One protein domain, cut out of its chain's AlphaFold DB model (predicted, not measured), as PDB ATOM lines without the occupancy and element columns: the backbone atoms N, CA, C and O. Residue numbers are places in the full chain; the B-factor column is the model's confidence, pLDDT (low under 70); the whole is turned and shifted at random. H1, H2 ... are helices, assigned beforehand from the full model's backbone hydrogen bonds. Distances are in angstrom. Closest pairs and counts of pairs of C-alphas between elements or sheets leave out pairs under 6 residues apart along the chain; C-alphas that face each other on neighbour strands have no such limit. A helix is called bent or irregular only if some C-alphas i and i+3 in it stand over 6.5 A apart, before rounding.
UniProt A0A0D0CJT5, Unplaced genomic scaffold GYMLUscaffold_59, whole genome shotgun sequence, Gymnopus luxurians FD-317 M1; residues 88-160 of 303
ATOM      1  N   LYS A  88     242.513 193.231 248.217       84.94
ATOM      2  CA  LYS A  88     243.929 192.812 248.178       84.94
ATOM      3  C   LYS A  88     244.919 193.967 248.365       84.94
ATOM      4  O   LYS A  88     246.060 193.751 248.777       84.94
ATOM      5  N   THR A  89     244.510 195.197 248.051       81.56
ATOM      6  CA  THR A  89     245.382 196.377 248.143       81.56
ATOM      7  C   THR A  89     245.628 196.777 249.593       81.56
ATOM      8  O   THR A  89     246.764 197.109 249.938       81.56
ATOM      9  N   LEU A  90     244.608 196.681 250.455       80.88
ATOM     10  CA  LEU A  90     244.748 196.914 251.892       80.88
ATOM     11  C   LEU A  90     245.668 195.869 252.531       80.88
ATOM     12  O   LEU A  90     246.643 196.251 253.177       80.88
ATOM     13  N   ALA A  91     245.427 194.583 252.261       81.31
ATOM     14  CA  ALA A  91     246.252 193.489 252.779       81.31
ATOM     15  C   ALA A  91     247.727 193.598 252.352       81.31
ATOM     16  O   ALA A  91     248.627 193.343 253.146       81.31
ATOM     17  N   SER A  92     247.990 194.040 251.118       78.50
ATOM     18  CA  SER A  92     249.361 194.223 250.617       78.50
ATOM     19  C   SER A  92     250.068 195.445 251.216       78.50
ATOM     20  O   SER A  92     251.290 195.448 251.380       78.50
ATOM     21  N   LYS A  93     249.325 196.517 251.518       82.31
ATOM     22  CA  LYS A  93     249.892 197.775 252.024       82.31
ATOM     23  C   LYS A  93     250.148 197.713 253.530       82.31
ATOM     24  O   LYS A  93     251.246 198.066 253.979       82.31
ATOM     25  N   ASP A  94     249.144 197.264 254.276       81.12
ATOM     26  CA  ASP A  94     249.126 197.229 255.735       81.12
ATOM     27  C   ASP A  94     248.375 195.986 256.237       81.12
ATOM     28  O   ASP A  94     247.196 196.025 256.592       81.12
ATOM     29  N   PHE A  95     249.088 194.858 256.232       85.31
ATOM     30  CA  PHE A  95     248.538 193.574 256.655       85.31
ATOM     31  C   PHE A  95     248.144 193.545 258.140       85.31
ATOM     32  O   PHE A  95     247.224 192.823 258.508       85.31
ATOM     33  N   ILE A  96     248.791 194.350 258.994       85.69
ATOM     34  CA  ILE A  96     248.479 194.402 260.432       85.69
ATOM     35  C   ILE A  96     247.080 194.987 260.624       85.69
ATOM     36  O   ILE A  96     246.227 194.353 261.241       85.69
ATOM     37  N   LYS A  97     246.814 196.143 260.006       88.38
ATOM     38  CA  LYS A  97     245.485 196.761 260.040       88.38
ATOM     39  C   LYS A  97     244.415 195.865 259.409       88.38
ATOM     40  O   LYS A  97     243.298 195.791 259.913       88.38
ATOM     41  N   TYR A  98     244.757 195.179 258.316       89.44
ATOM     42  CA  TYR A  98     243.869 194.201 257.688       89.44
ATOM     43  C   TYR A  98     243.491 193.068 258.656       89.44
ATOM     44  O   TYR A  98     242.312 192.754 258.790       89.44
ATOM     45  N   ALA A  99     244.470 192.488 259.354       87.88
ATOM     46  CA  ALA A  99     244.252 191.383 260.284       87.88
ATOM     47  C   ALA A  99     243.384 191.784 261.490       87.88
ATOM     48  O   ALA A  99     242.523 191.012 261.900       87.88
ATOM     49  N   GLU A 100     243.553 192.993 262.032       89.75
ATOM     50  CA  GLU A 100     242.718 193.500 263.134       89.75
ATOM     51  C   GLU A 100     241.248 193.668 262.721       89.75
ATOM     52  O   GLU A 100     240.336 193.231 263.431       89.75
ATOM     53  N   GLN A 101     241.011 194.261 261.544       88.44
ATOM     54  CA  GLN A 101     239.662 194.399 260.988       88.44
ATOM     55  C   GLN A 101     239.041 193.032 260.700       88.44
ATOM     56  O   GLN A 101     237.886 192.789 261.047       88.44
ATOM     57  N   TYR A 102     239.831 192.122 260.127       90.12
ATOM     58  CA  TYR A 102     239.407 190.756 259.869       90.12
ATOM     59  C   TYR A 102     239.004 190.039 261.154       90.12
ATOM     60  O   TYR A 102     237.935 189.448 261.186       90.12
ATOM     61  N   ARG A 103     239.813 190.115 262.221       90.81
ATOM     62  CA  ARG A 103     239.538 189.437 263.497       90.81
ATOM     63  C   ARG A 103     238.202 189.875 264.090       90.81
ATOM     64  O   ARG A 103     237.416 189.041 264.519       90.81
ATOM     65  N   THR A 104     237.942 191.180 264.073       89.69
ATOM     66  CA  THR A 104     236.691 191.744 264.596       89.69
ATOM     67  C   THR A 104     235.491 191.219 263.812       89.69
ATOM     68  O   THR A 104     234.540 190.721 264.405       89.69
ATOM     69  N   LEU A 105     235.559 191.270 262.480       88.81
ATOM     70  CA  LEU A 105     234.468 190.818 261.620       88.81
ATOM     71  C   LEU A 105     234.285 189.301 261.667       88.81
ATOM     72  O   LEU A 105     233.153 188.842 261.757       88.81
ATOM     73  N   ALA A 106     235.372 188.528 261.678       88.50
ATOM     74  CA  ALA A 106     235.364 187.070 261.760       88.50
ATOM     75  C   ALA A 106     234.767 186.539 263.069       88.50
ATOM     76  O   ALA A 106     234.158 185.484 263.058       88.50
ATOM     77  N   HIS A 107     234.866 187.269 264.184       88.44
ATOM     78  CA  HIS A 107     234.143 186.894 265.406       88.44
ATOM     79  C   HIS A 107     232.637 187.172 265.331       88.44
ATOM     80  O   HIS A 107     231.861 186.543 266.049       88.44
ATOM     81  N   ILE A 108     232.219 188.126 264.495       85.00
ATOM     82  CA  ILE A 108     230.801 188.451 264.299       85.00
ATOM     83  C   ILE A 108     230.175 187.473 263.297       85.00
ATOM     84  O   ILE A 108     229.030 187.046 263.475       85.00
ATOM     85  N   VAL A 109     230.920 187.098 262.253       83.75
ATOM     86  CA  VAL A 109     230.475 186.120 261.260       83.75
ATOM     87  C   VAL A 109     230.835 184.703 261.696       83.75
ATOM     88  O   VAL A 109     231.987 184.313 261.741       83.75
ATOM     89  N   ASP A 110     229.826 183.893 261.984       82.06
ATOM     90  CA  ASP A 110     230.016 182.506 262.421       82.06
ATOM     91  C   ASP A 110     230.273 181.569 261.218       82.06
ATOM     92  O   ASP A 110     229.480 180.679 260.908       82.06
ATOM     93  N   TYR A 111     231.328 181.844 260.440       86.38
ATOM     94  CA  TYR A 111     231.749 180.981 259.333       86.38
ATOM     95  C   TYR A 111     232.688 179.873 259.818       86.38
ATOM     96  O   TYR A 111     233.389 179.987 260.817       86.38
ATOM     97  N   GLN A 112     232.736 178.782 259.053       89.25
ATOM     98  CA  GLN A 112     233.644 177.675 259.326       89.25
ATOM     99  C   GLN A 112     235.113 178.101 259.150       89.25
ATOM    100  O   GLN A 112     235.449 178.758 258.161       89.25
ATOM    101  N   ASP A 113     236.000 177.632 260.036       88.81
ATOM    102  CA  ASP A 113     237.447 177.911 260.009       88.81
ATOM    103  C   ASP A 113     238.085 177.717 258.625       88.81
ATOM    104  O   ASP A 113     238.847 178.562 258.162       88.81
ATOM    105  N   GLY A 114     237.727 176.634 257.924       87.62
ATOM    106  CA  GLY A 114     238.255 176.341 256.589       87.62
ATOM    107  C   GLY A 114     237.956 177.441 255.566       87.62
ATOM    108  O   GLY A 114     238.826 177.803 254.779       87.62
ATOM    109  N   ILE A 115     236.766 178.051 255.630       89.62
ATOM    110  CA  ILE A 115     236.398 179.166 254.744       89.62
ATOM    111  C   ILE A 115     237.281 180.375 255.045       89.62
ATOM    112  O   ILE A 115     237.777 181.026 254.124       89.62
ATOM    113  N   HIS A 116     237.504 180.676 256.325       90.12
ATOM    114  CA  HIS A 116     238.371 181.776 256.723       90.12
ATOM    115  C   HIS A 116     239.810 181.573 256.239       90.12
ATOM    116  O   HIS A 116     240.377 182.493 255.643       90.12
ATOM    117  N   ILE A 117     240.366 180.374 256.425       89.88
ATOM    118  CA  ILE A 117     241.723 180.006 255.993       89.88
ATOM    119  C   ILE A 117     241.865 180.138 254.472       89.88
ATOM    120  O   ILE A 117     242.771 180.832 254.003       89.88
ATOM    121  N   ASP A 118     240.933 179.572 253.701       88.88
ATOM    122  CA  ASP A 118     240.943 179.640 252.234       88.88
ATOM    123  C   ASP A 118     240.896 181.089 251.731       88.88
ATOM    124  O   ASP A 118     241.637 181.494 250.826       88.88
ATOM    125  N   LYS A 119     240.023 181.908 252.332       90.69
ATOM    126  CA  LYS A 119     239.871 183.318 251.957       90.69
ATOM    127  C   LYS A 119     241.089 184.144 252.351       90.69
ATOM    128  O   LYS A 119     241.540 184.949 251.538       90.69
ATOM    129  N   LEU A 120     241.654 183.925 253.538       89.06
ATOM    130  CA  LEU A 120     242.892 184.577 253.971       89.06
ATOM    131  C   LEU A 120     244.050 184.224 253.035       89.06
ATOM    132  O   LEU A 120     244.732 185.128 252.551       89.06
ATOM    133  N   HIS A 121     244.214 182.942 252.695       86.31
ATOM    134  CA  HIS A 121     245.237 182.482 251.755       86.31
ATOM    135  C   HIS A 121     245.110 183.154 250.370       86.31
ATOM    136  O   HIS A 121     246.111 183.500 249.742       86.31
ATOM    137  N   GLY A 122     243.886 183.424 249.901       85.25
ATOM    138  CA  GLY A 122     243.639 184.105 248.622       85.25
ATOM    139  C   GLY A 122     243.902 185.623 248.598       85.25
ATOM    140  O   GLY A 122     244.022 186.207 247.507       85.25
ATOM    141  N   VAL A 123     243.966 186.272 249.764       85.88
ATOM    142  CA  VAL A 123     244.106 187.737 249.909       85.88
ATOM    143  C   VAL A 123     245.547 188.168 250.177       85.88
ATOM    144  O   VAL A 123     245.938 189.275 249.794       85.88
ATOM    145  N   ILE A 124     246.337 187.305 250.812       84.75
ATOM    146  CA  ILE A 124     247.740 187.575 251.131       84.75
ATOM    147  C   ILE A 124     248.620 187.701 249.878       84.75
ATOM    148  O   ILE A 124     248.307 187.192 248.802       84.75
ATOM    149  N   SER A 125     249.742 188.415 250.011       82.19
ATOM    150  CA  SER A 125     250.698 188.604 248.918       82.19
ATOM    151  C   SER A 125     251.430 187.301 248.574       82.19
ATOM    152  O   SER A 125     251.647 186.448 249.433       82.19
ATOM    153  N   GLN A 126     251.887 187.174 247.323       81.06
ATOM    154  CA  GLN A 126     252.656 186.004 246.874       81.06
ATOM    155  C   GLN A 126     253.922 185.774 247.719       81.06
ATOM    156  O   GLN A 126     254.355 184.643 247.907       81.06
ATOM    157  N   GLU A 127     254.528 186.846 248.231       78.56
ATOM    158  CA  GLU A 127     255.701 186.761 249.101       78.56
ATOM    159  C   GLU A 127     255.372 186.071 250.431       78.56
ATOM    160  O   GLU A 127     256.141 185.220 250.879       78.56
ATOM    161  N   LEU A 128     254.206 186.377 251.009       81.62
ATOM    162  CA  LEU A 128     253.727 185.742 252.231       81.62
ATOM    163  C   LEU A 128     253.316 184.285 251.973       81.62
ATOM    164  O   LEU A 128     253.727 183.415 252.729       81.62
ATOM    165  N   GLN A 129     252.627 183.994 250.863       84.38
ATOM    166  CA  GLN A 129     252.321 182.611 250.448       84.38
ATOM    167  C   GLN A 129     253.587 181.757 250.336       84.38
ATOM    168  O   GLN A 129     253.665 180.664 250.887       84.38
ATOM    169  N   ASN A 130     254.636 182.285 249.700       82.81
ATOM    170  CA  ASN A 130     255.901 181.567 249.548       82.81
ATOM    171  C   ASN A 130     256.587 181.270 250.896       82.81
ATOM    172  O   ASN A 130     257.346 180.305 250.988       82.81
ATOM    173  N   ALA A 131     256.351 182.087 251.926       79.31
ATOM    174  CA  ALA A 131     256.840 181.833 253.277       79.31
ATOM    175  C   ALA A 131     256.107 180.672 253.965       79.31
ATOM    176  O   ALA A 131     256.720 179.937 254.738       79.31
ATOM    177  N   LEU A 132     254.818 180.495 253.663       81.75
ATOM    178  CA  LEU A 132     253.965 179.464 254.258       81.75
ATOM    179  C   LEU A 132     254.197 178.070 253.678       81.75
ATOM    180  O   LEU A 132     253.945 177.097 254.378       81.75
ATOM    181  N   VAL A 133     254.757 177.953 252.468       80.31
ATOM    182  CA  VAL A 133     255.019 176.655 251.809       80.31
ATOM    183  C   VAL A 133     255.774 175.675 252.717       80.31
ATOM    184  O   VAL A 133     255.525 174.474 252.680       80.31
ATOM    185  N   VAL A 134     256.690 176.163 253.562       75.81
ATOM    186  CA  VAL A 134     257.428 175.310 254.513       75.81
ATOM    187  C   VAL A 134     256.500 174.713 255.580       75.81
ATOM    188  O   VAL A 134     256.643 173.540 255.918       75.81
ATOM    189  N   PHE A 135     255.528 175.484 256.066       76.00
ATOM    190  CA  PHE A 135     254.531 175.036 257.040       76.00
ATOM    191  C   PHE A 135     253.500 174.105 256.391       76.00
ATOM    192  O   PHE A 135     253.210 173.045 256.944       76.00
ATOM    193  N   GLU A 136     253.048 174.422 255.176       77.19
ATOM    194  CA  GLU A 136     252.105 173.591 254.415       77.19
ATOM    195  C   GLU A 136     252.669 172.201 254.107       77.19
ATOM    196  O   GLU A 136     252.010 171.193 254.355       77.19
ATOM    197  N   VAL A 137     253.917 172.124 253.630       74.19
ATOM    198  CA  VAL A 137     254.581 170.845 253.320       74.19
ATOM    199  C   VAL A 137     254.825 170.012 254.581       74.19
ATOM    200  O   VAL A 137     254.849 168.785 254.514       74.19
ATOM    201  N   SER A 138     254.986 170.663 255.733       71.81
ATOM    202  CA  SER A 138     255.174 169.975 257.014       71.81
ATOM    203  C   SER A 138     253.880 169.460 257.652       71.81
ATOM    204  O   SER A 138     253.948 168.739 258.643       71.81
ATOM    205  N   GLY A 139     252.709 169.840 257.124       72.50
ATOM    206  CA  GLY A 139     251.414 169.513 257.725       72.50
ATOM    207  C   GLY A 139     251.120 170.244 259.041       72.50
ATOM    208  O   GLY A 139     250.143 169.910 259.702       72.50
ATOM    209  N   LYS A 140     251.931 171.244 259.416       75.06
ATOM    210  CA  LYS A 140     251.766 172.051 260.637       75.06
ATOM    211  C   LYS A 140     250.918 173.313 260.428       75.06
ATOM    212  O   LYS A 140     250.961 174.226 261.248       75.06
ATOM    213  N   THR A 141     250.182 173.409 259.322       78.88
ATOM    214  CA  THR A 141     249.284 174.543 259.081       78.88
ATOM    215  C   THR A 141     248.122 174.494 260.075       78.88
ATOM    216  O   THR A 141     247.421 173.480 260.107       78.88
ATOM    217  N   PRO A 142     247.887 175.560 260.858       85.06
ATOM    218  CA  PRO A 142     246.811 175.566 261.833       85.06
ATOM    219  C   PRO A 142     245.430 175.368 261.203       85.06
ATOM    220  O   PRO A 142     245.120 175.903 260.140       85.06
ATOM    221  N   ASN A 143     244.597 174.603 261.902       86.88
ATOM    222  CA  ASN A 143     243.253 174.214 261.478       86.88
ATOM    223  C   ASN A 143     242.204 175.260 261.880       86.88
ATOM    224  O   ASN A 143     241.096 175.251 261.350       86.88
ATOM    225  N   LYS A 144     242.546 176.113 262.851       89.75
ATOM    226  CA  LYS A 144     241.733 177.232 263.323       89.75
ATOM    227  C   LYS A 144     242.166 178.505 262.620       89.75
ATOM    228  O   LYS A 144     243.364 178.745 262.441       89.75
ATOM    229  N   TRP A 145     241.204 179.341 262.247       91.75
ATOM    230  CA  TRP A 145     241.520 180.555 261.494       91.75
ATOM    231  C   TRP A 145     242.304 181.587 262.316       91.75
ATOM    232  O   TRP A 145     243.095 182.334 261.743       91.75
ATOM    233  N   GLU A 146     242.117 181.619 263.639       89.81
ATOM    234  CA  GLU A 146     242.830 182.521 264.553       89.81
ATOM    235  C   GLU A 146     244.330 182.220 264.573       89.81
ATOM    236  O   GLU A 146     245.146 183.101 264.298       89.81
ATOM    237  N   ASP A 147     244.671 180.953 264.804       88.69
ATOM    238  CA  ASP A 147     246.046 180.455 264.825       88.69
ATOM    239  C   ASP A 147     246.709 180.636 263.448       88.69
ATOM    240  O   ASP A 147     247.876 181.018 263.335       88.69
ATOM    241  N   TYR A 148     245.946 180.425 262.369       88.50
ATOM    242  CA  TYR A 148     246.416 180.674 261.007       88.50
ATOM    243  C   TYR A 148     246.700 182.165 260.765       88.50
ATOM    244  O   TYR A 148     247.736 182.517 260.198       88.50
ATOM    245  N   LEU A 149     245.826 183.068 261.222       89.50
ATOM    246  CA  LEU A 149     246.030 184.513 261.107       89.50
ATOM    247  C   LEU A 149     247.235 184.992 261.933       89.50
ATOM    248  O   LEU A 149     247.973 185.876 261.489       89.50
ATOM    249  N   GLU A 150     247.470 184.401 263.102       88.75
ATOM    250  CA  GLU A 150     248.653 184.671 263.918       88.75
ATOM    251  C   GLU A 150     249.942 184.216 263.221       88.75
ATOM    252  O   GLU A 150     250.886 185.008 263.106       88.75
ATOM    253  N   LEU A 151     249.954 183.012 262.643       87.56
ATOM    254  CA  LEU A 151     251.062 182.525 261.817       87.56
ATOM    255  C   LEU A 151     251.347 183.477 260.640       87.56
ATOM    256  O   LEU A 151     252.504 183.830 260.384       87.56
ATOM    257  N   LEU A 152     250.301 183.962 259.961       87.19
ATOM    258  CA  LEU A 152     250.432 184.962 258.895       87.19
ATOM    259  C   LEU A 152     251.067 186.263 259.402       87.19
ATOM    260  O   LEU A 152     251.934 186.831 258.733       87.19
ATOM    261  N   LEU A 153     250.668 186.743 260.582       87.25
ATOM    262  CA  LEU A 153     251.235 187.945 261.194       87.25
ATOM    263  C   LEU A 153     252.707 187.757 261.579       87.25
ATOM    264  O   LEU A 153     253.513 188.670 261.365       87.25
ATOM    265  N   MET A 154     253.081 186.593 262.112       84.25
ATOM    266  CA  MET A 154     254.474 186.256 262.422       84.25
ATOM    267  C   MET A 154     255.334 186.234 261.152       84.25
ATOM    268  O   MET A 154     256.375 186.899 261.096       84.25
ATOM    269  N   ALA A 155     254.864 185.563 260.097       84.56
ATOM    270  CA  ALA A 155     255.544 185.512 258.806       84.56
ATOM    271  C   ALA A 155     255.653 186.904 258.152       84.56
ATOM    272  O   ALA A 155     256.720 187.276 257.654       84.56
ATOM    273  N   TYR A 156     254.606 187.730 258.235       84.25
ATOM    274  CA  TYR A 156     254.626 189.110 257.739       84.25
ATOM    275  C   TYR A 156     255.646 189.985 258.492       84.25
ATOM    276  O   TYR A 156     256.412 190.723 257.867       84.25
ATOM    277  N   LYS A 157     255.726 189.873 259.826       82.69
ATOM    278  CA  LYS A 157     256.746 190.564 260.644       82.69
ATOM    279  C   LYS A 157     258.169 190.084 260.332       82.69
ATOM    280  O   LYS A 157     259.115 190.869 260.435       82.69
ATOM    281  N   ALA A 158     258.335 188.817 259.956       79.38
ATOM    282  CA  ALA A 158     259.617 188.261 259.533       79.38
ATOM    283  C   ALA A 158     260.058 188.766 258.147       79.38
ATOM    284  O   ALA A 158     261.242 189.058 257.971       79.38
ATOM    285  N   LEU A 159     259.122 188.924 257.203       75.81
ATOM    286  CA  LEU A 159     259.368 189.473 255.861       75.81
ATOM    287  C   LEU A 159     259.599 190.990 255.865       75.81
ATOM    288  O   LEU A 159     260.429 191.495 255.109       75.81
ATOM    289  N   HIS A 160     258.912 191.722 256.744       76.88
ATOM    290  CA  HIS A 160     259.028 193.177 256.861       76.88
ATOM    291  C   HIS A 160     259.564 193.602 258.239       76.88
ATOM    292  O   HIS A 160     258.855 194.242 259.025       76.88
TER     293      HIS A 160
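What this domain is: This is residues 88 to 160 of the 303 residues of an uncharacterized protein of Gymnopus luxurians FD-317 M1 (UniProt A0A0D0CJT5). Three roughly aligned helices, H2, H3 and H5, stand with their centres in a triangle, in which H5 packs on both H2 and H3 while H2 and H3 only come close. H4 packs on H5 at a steep slant, away from H2, and the short H1 makes a corner near the beginning of H2. You will find 73 printed residues with five named helices, H1 to H5 in order along the chain, and no named strand; the class is all helix. The whole is compact, with a radius of gyration of the C-alphas of 11.6 A, and spans 31 by 28 by 17 A.

How they stand to each other: Begin at H1, residues 88 to 93. It is close to but not clearly touching H2, residues 95 to 108, where the closest C-alphas, of Ala 91 and Tyr 98, are 5.5 A apart. H3, residues 113 to 123, is close to but not clearly touching H2, with the closest C-alphas, of Ala 106 and His 116, 7.9 A apart. Next comes H4, residues 126 to 138, which is apart from H1 and H2. Then look at the hub, H5, residues 145 to 159, which touches three helices. It touches H2 at a shallow tilt of 5 degrees, opposite ways; the closest C-alphas, of Ile 96 and Leu 153, are 7.1 A apart. With its residues 145 to 149 alone it touches H3, at a shallow tilt of 28 degrees, the same way; the closest C-alphas, of Asp 113 and Trp 145, are 5.1 A apart. H4 touches H5 with residues 128 to 132 alone, at a steep tilt of 60 degrees, opposite ways; the closest C-alphas, of Leu 128 and Tyr 156, are 6.5 A apart. In H1, H2, H3 and H5 every O i to N i+4 pair is within hydrogen-bond range; in H4 it is 7 of 9.

Where its parts are: Find C-alpha 88 at (243.929, 192.812, 248.178), where H1 begins. From C-alpha 95 at (248.538, 193.574, 256.655), H2 runs 20.0 A to C-alpha 108. H3 measures 15.6 A and H4 19.1 A. H4 is irregular, but only just: C-alphas 131 and 134 are 6.7 A apart. H5 runs 20.7 A and ends at C-alpha 159, at (259.368, 189.473, 255.861).

The domain as a whole: The two C-alphas farthest apart, of Ile 108 and Val 137, are 31.6 A apart. The printed part has no cut. The links H1 to H2, H2 to H3 and H3 to H4 are tight, and H4 to H5, with 6 residues, is short. The mean pLDDT of the printed part is 84.5, and no printed residue is under 70.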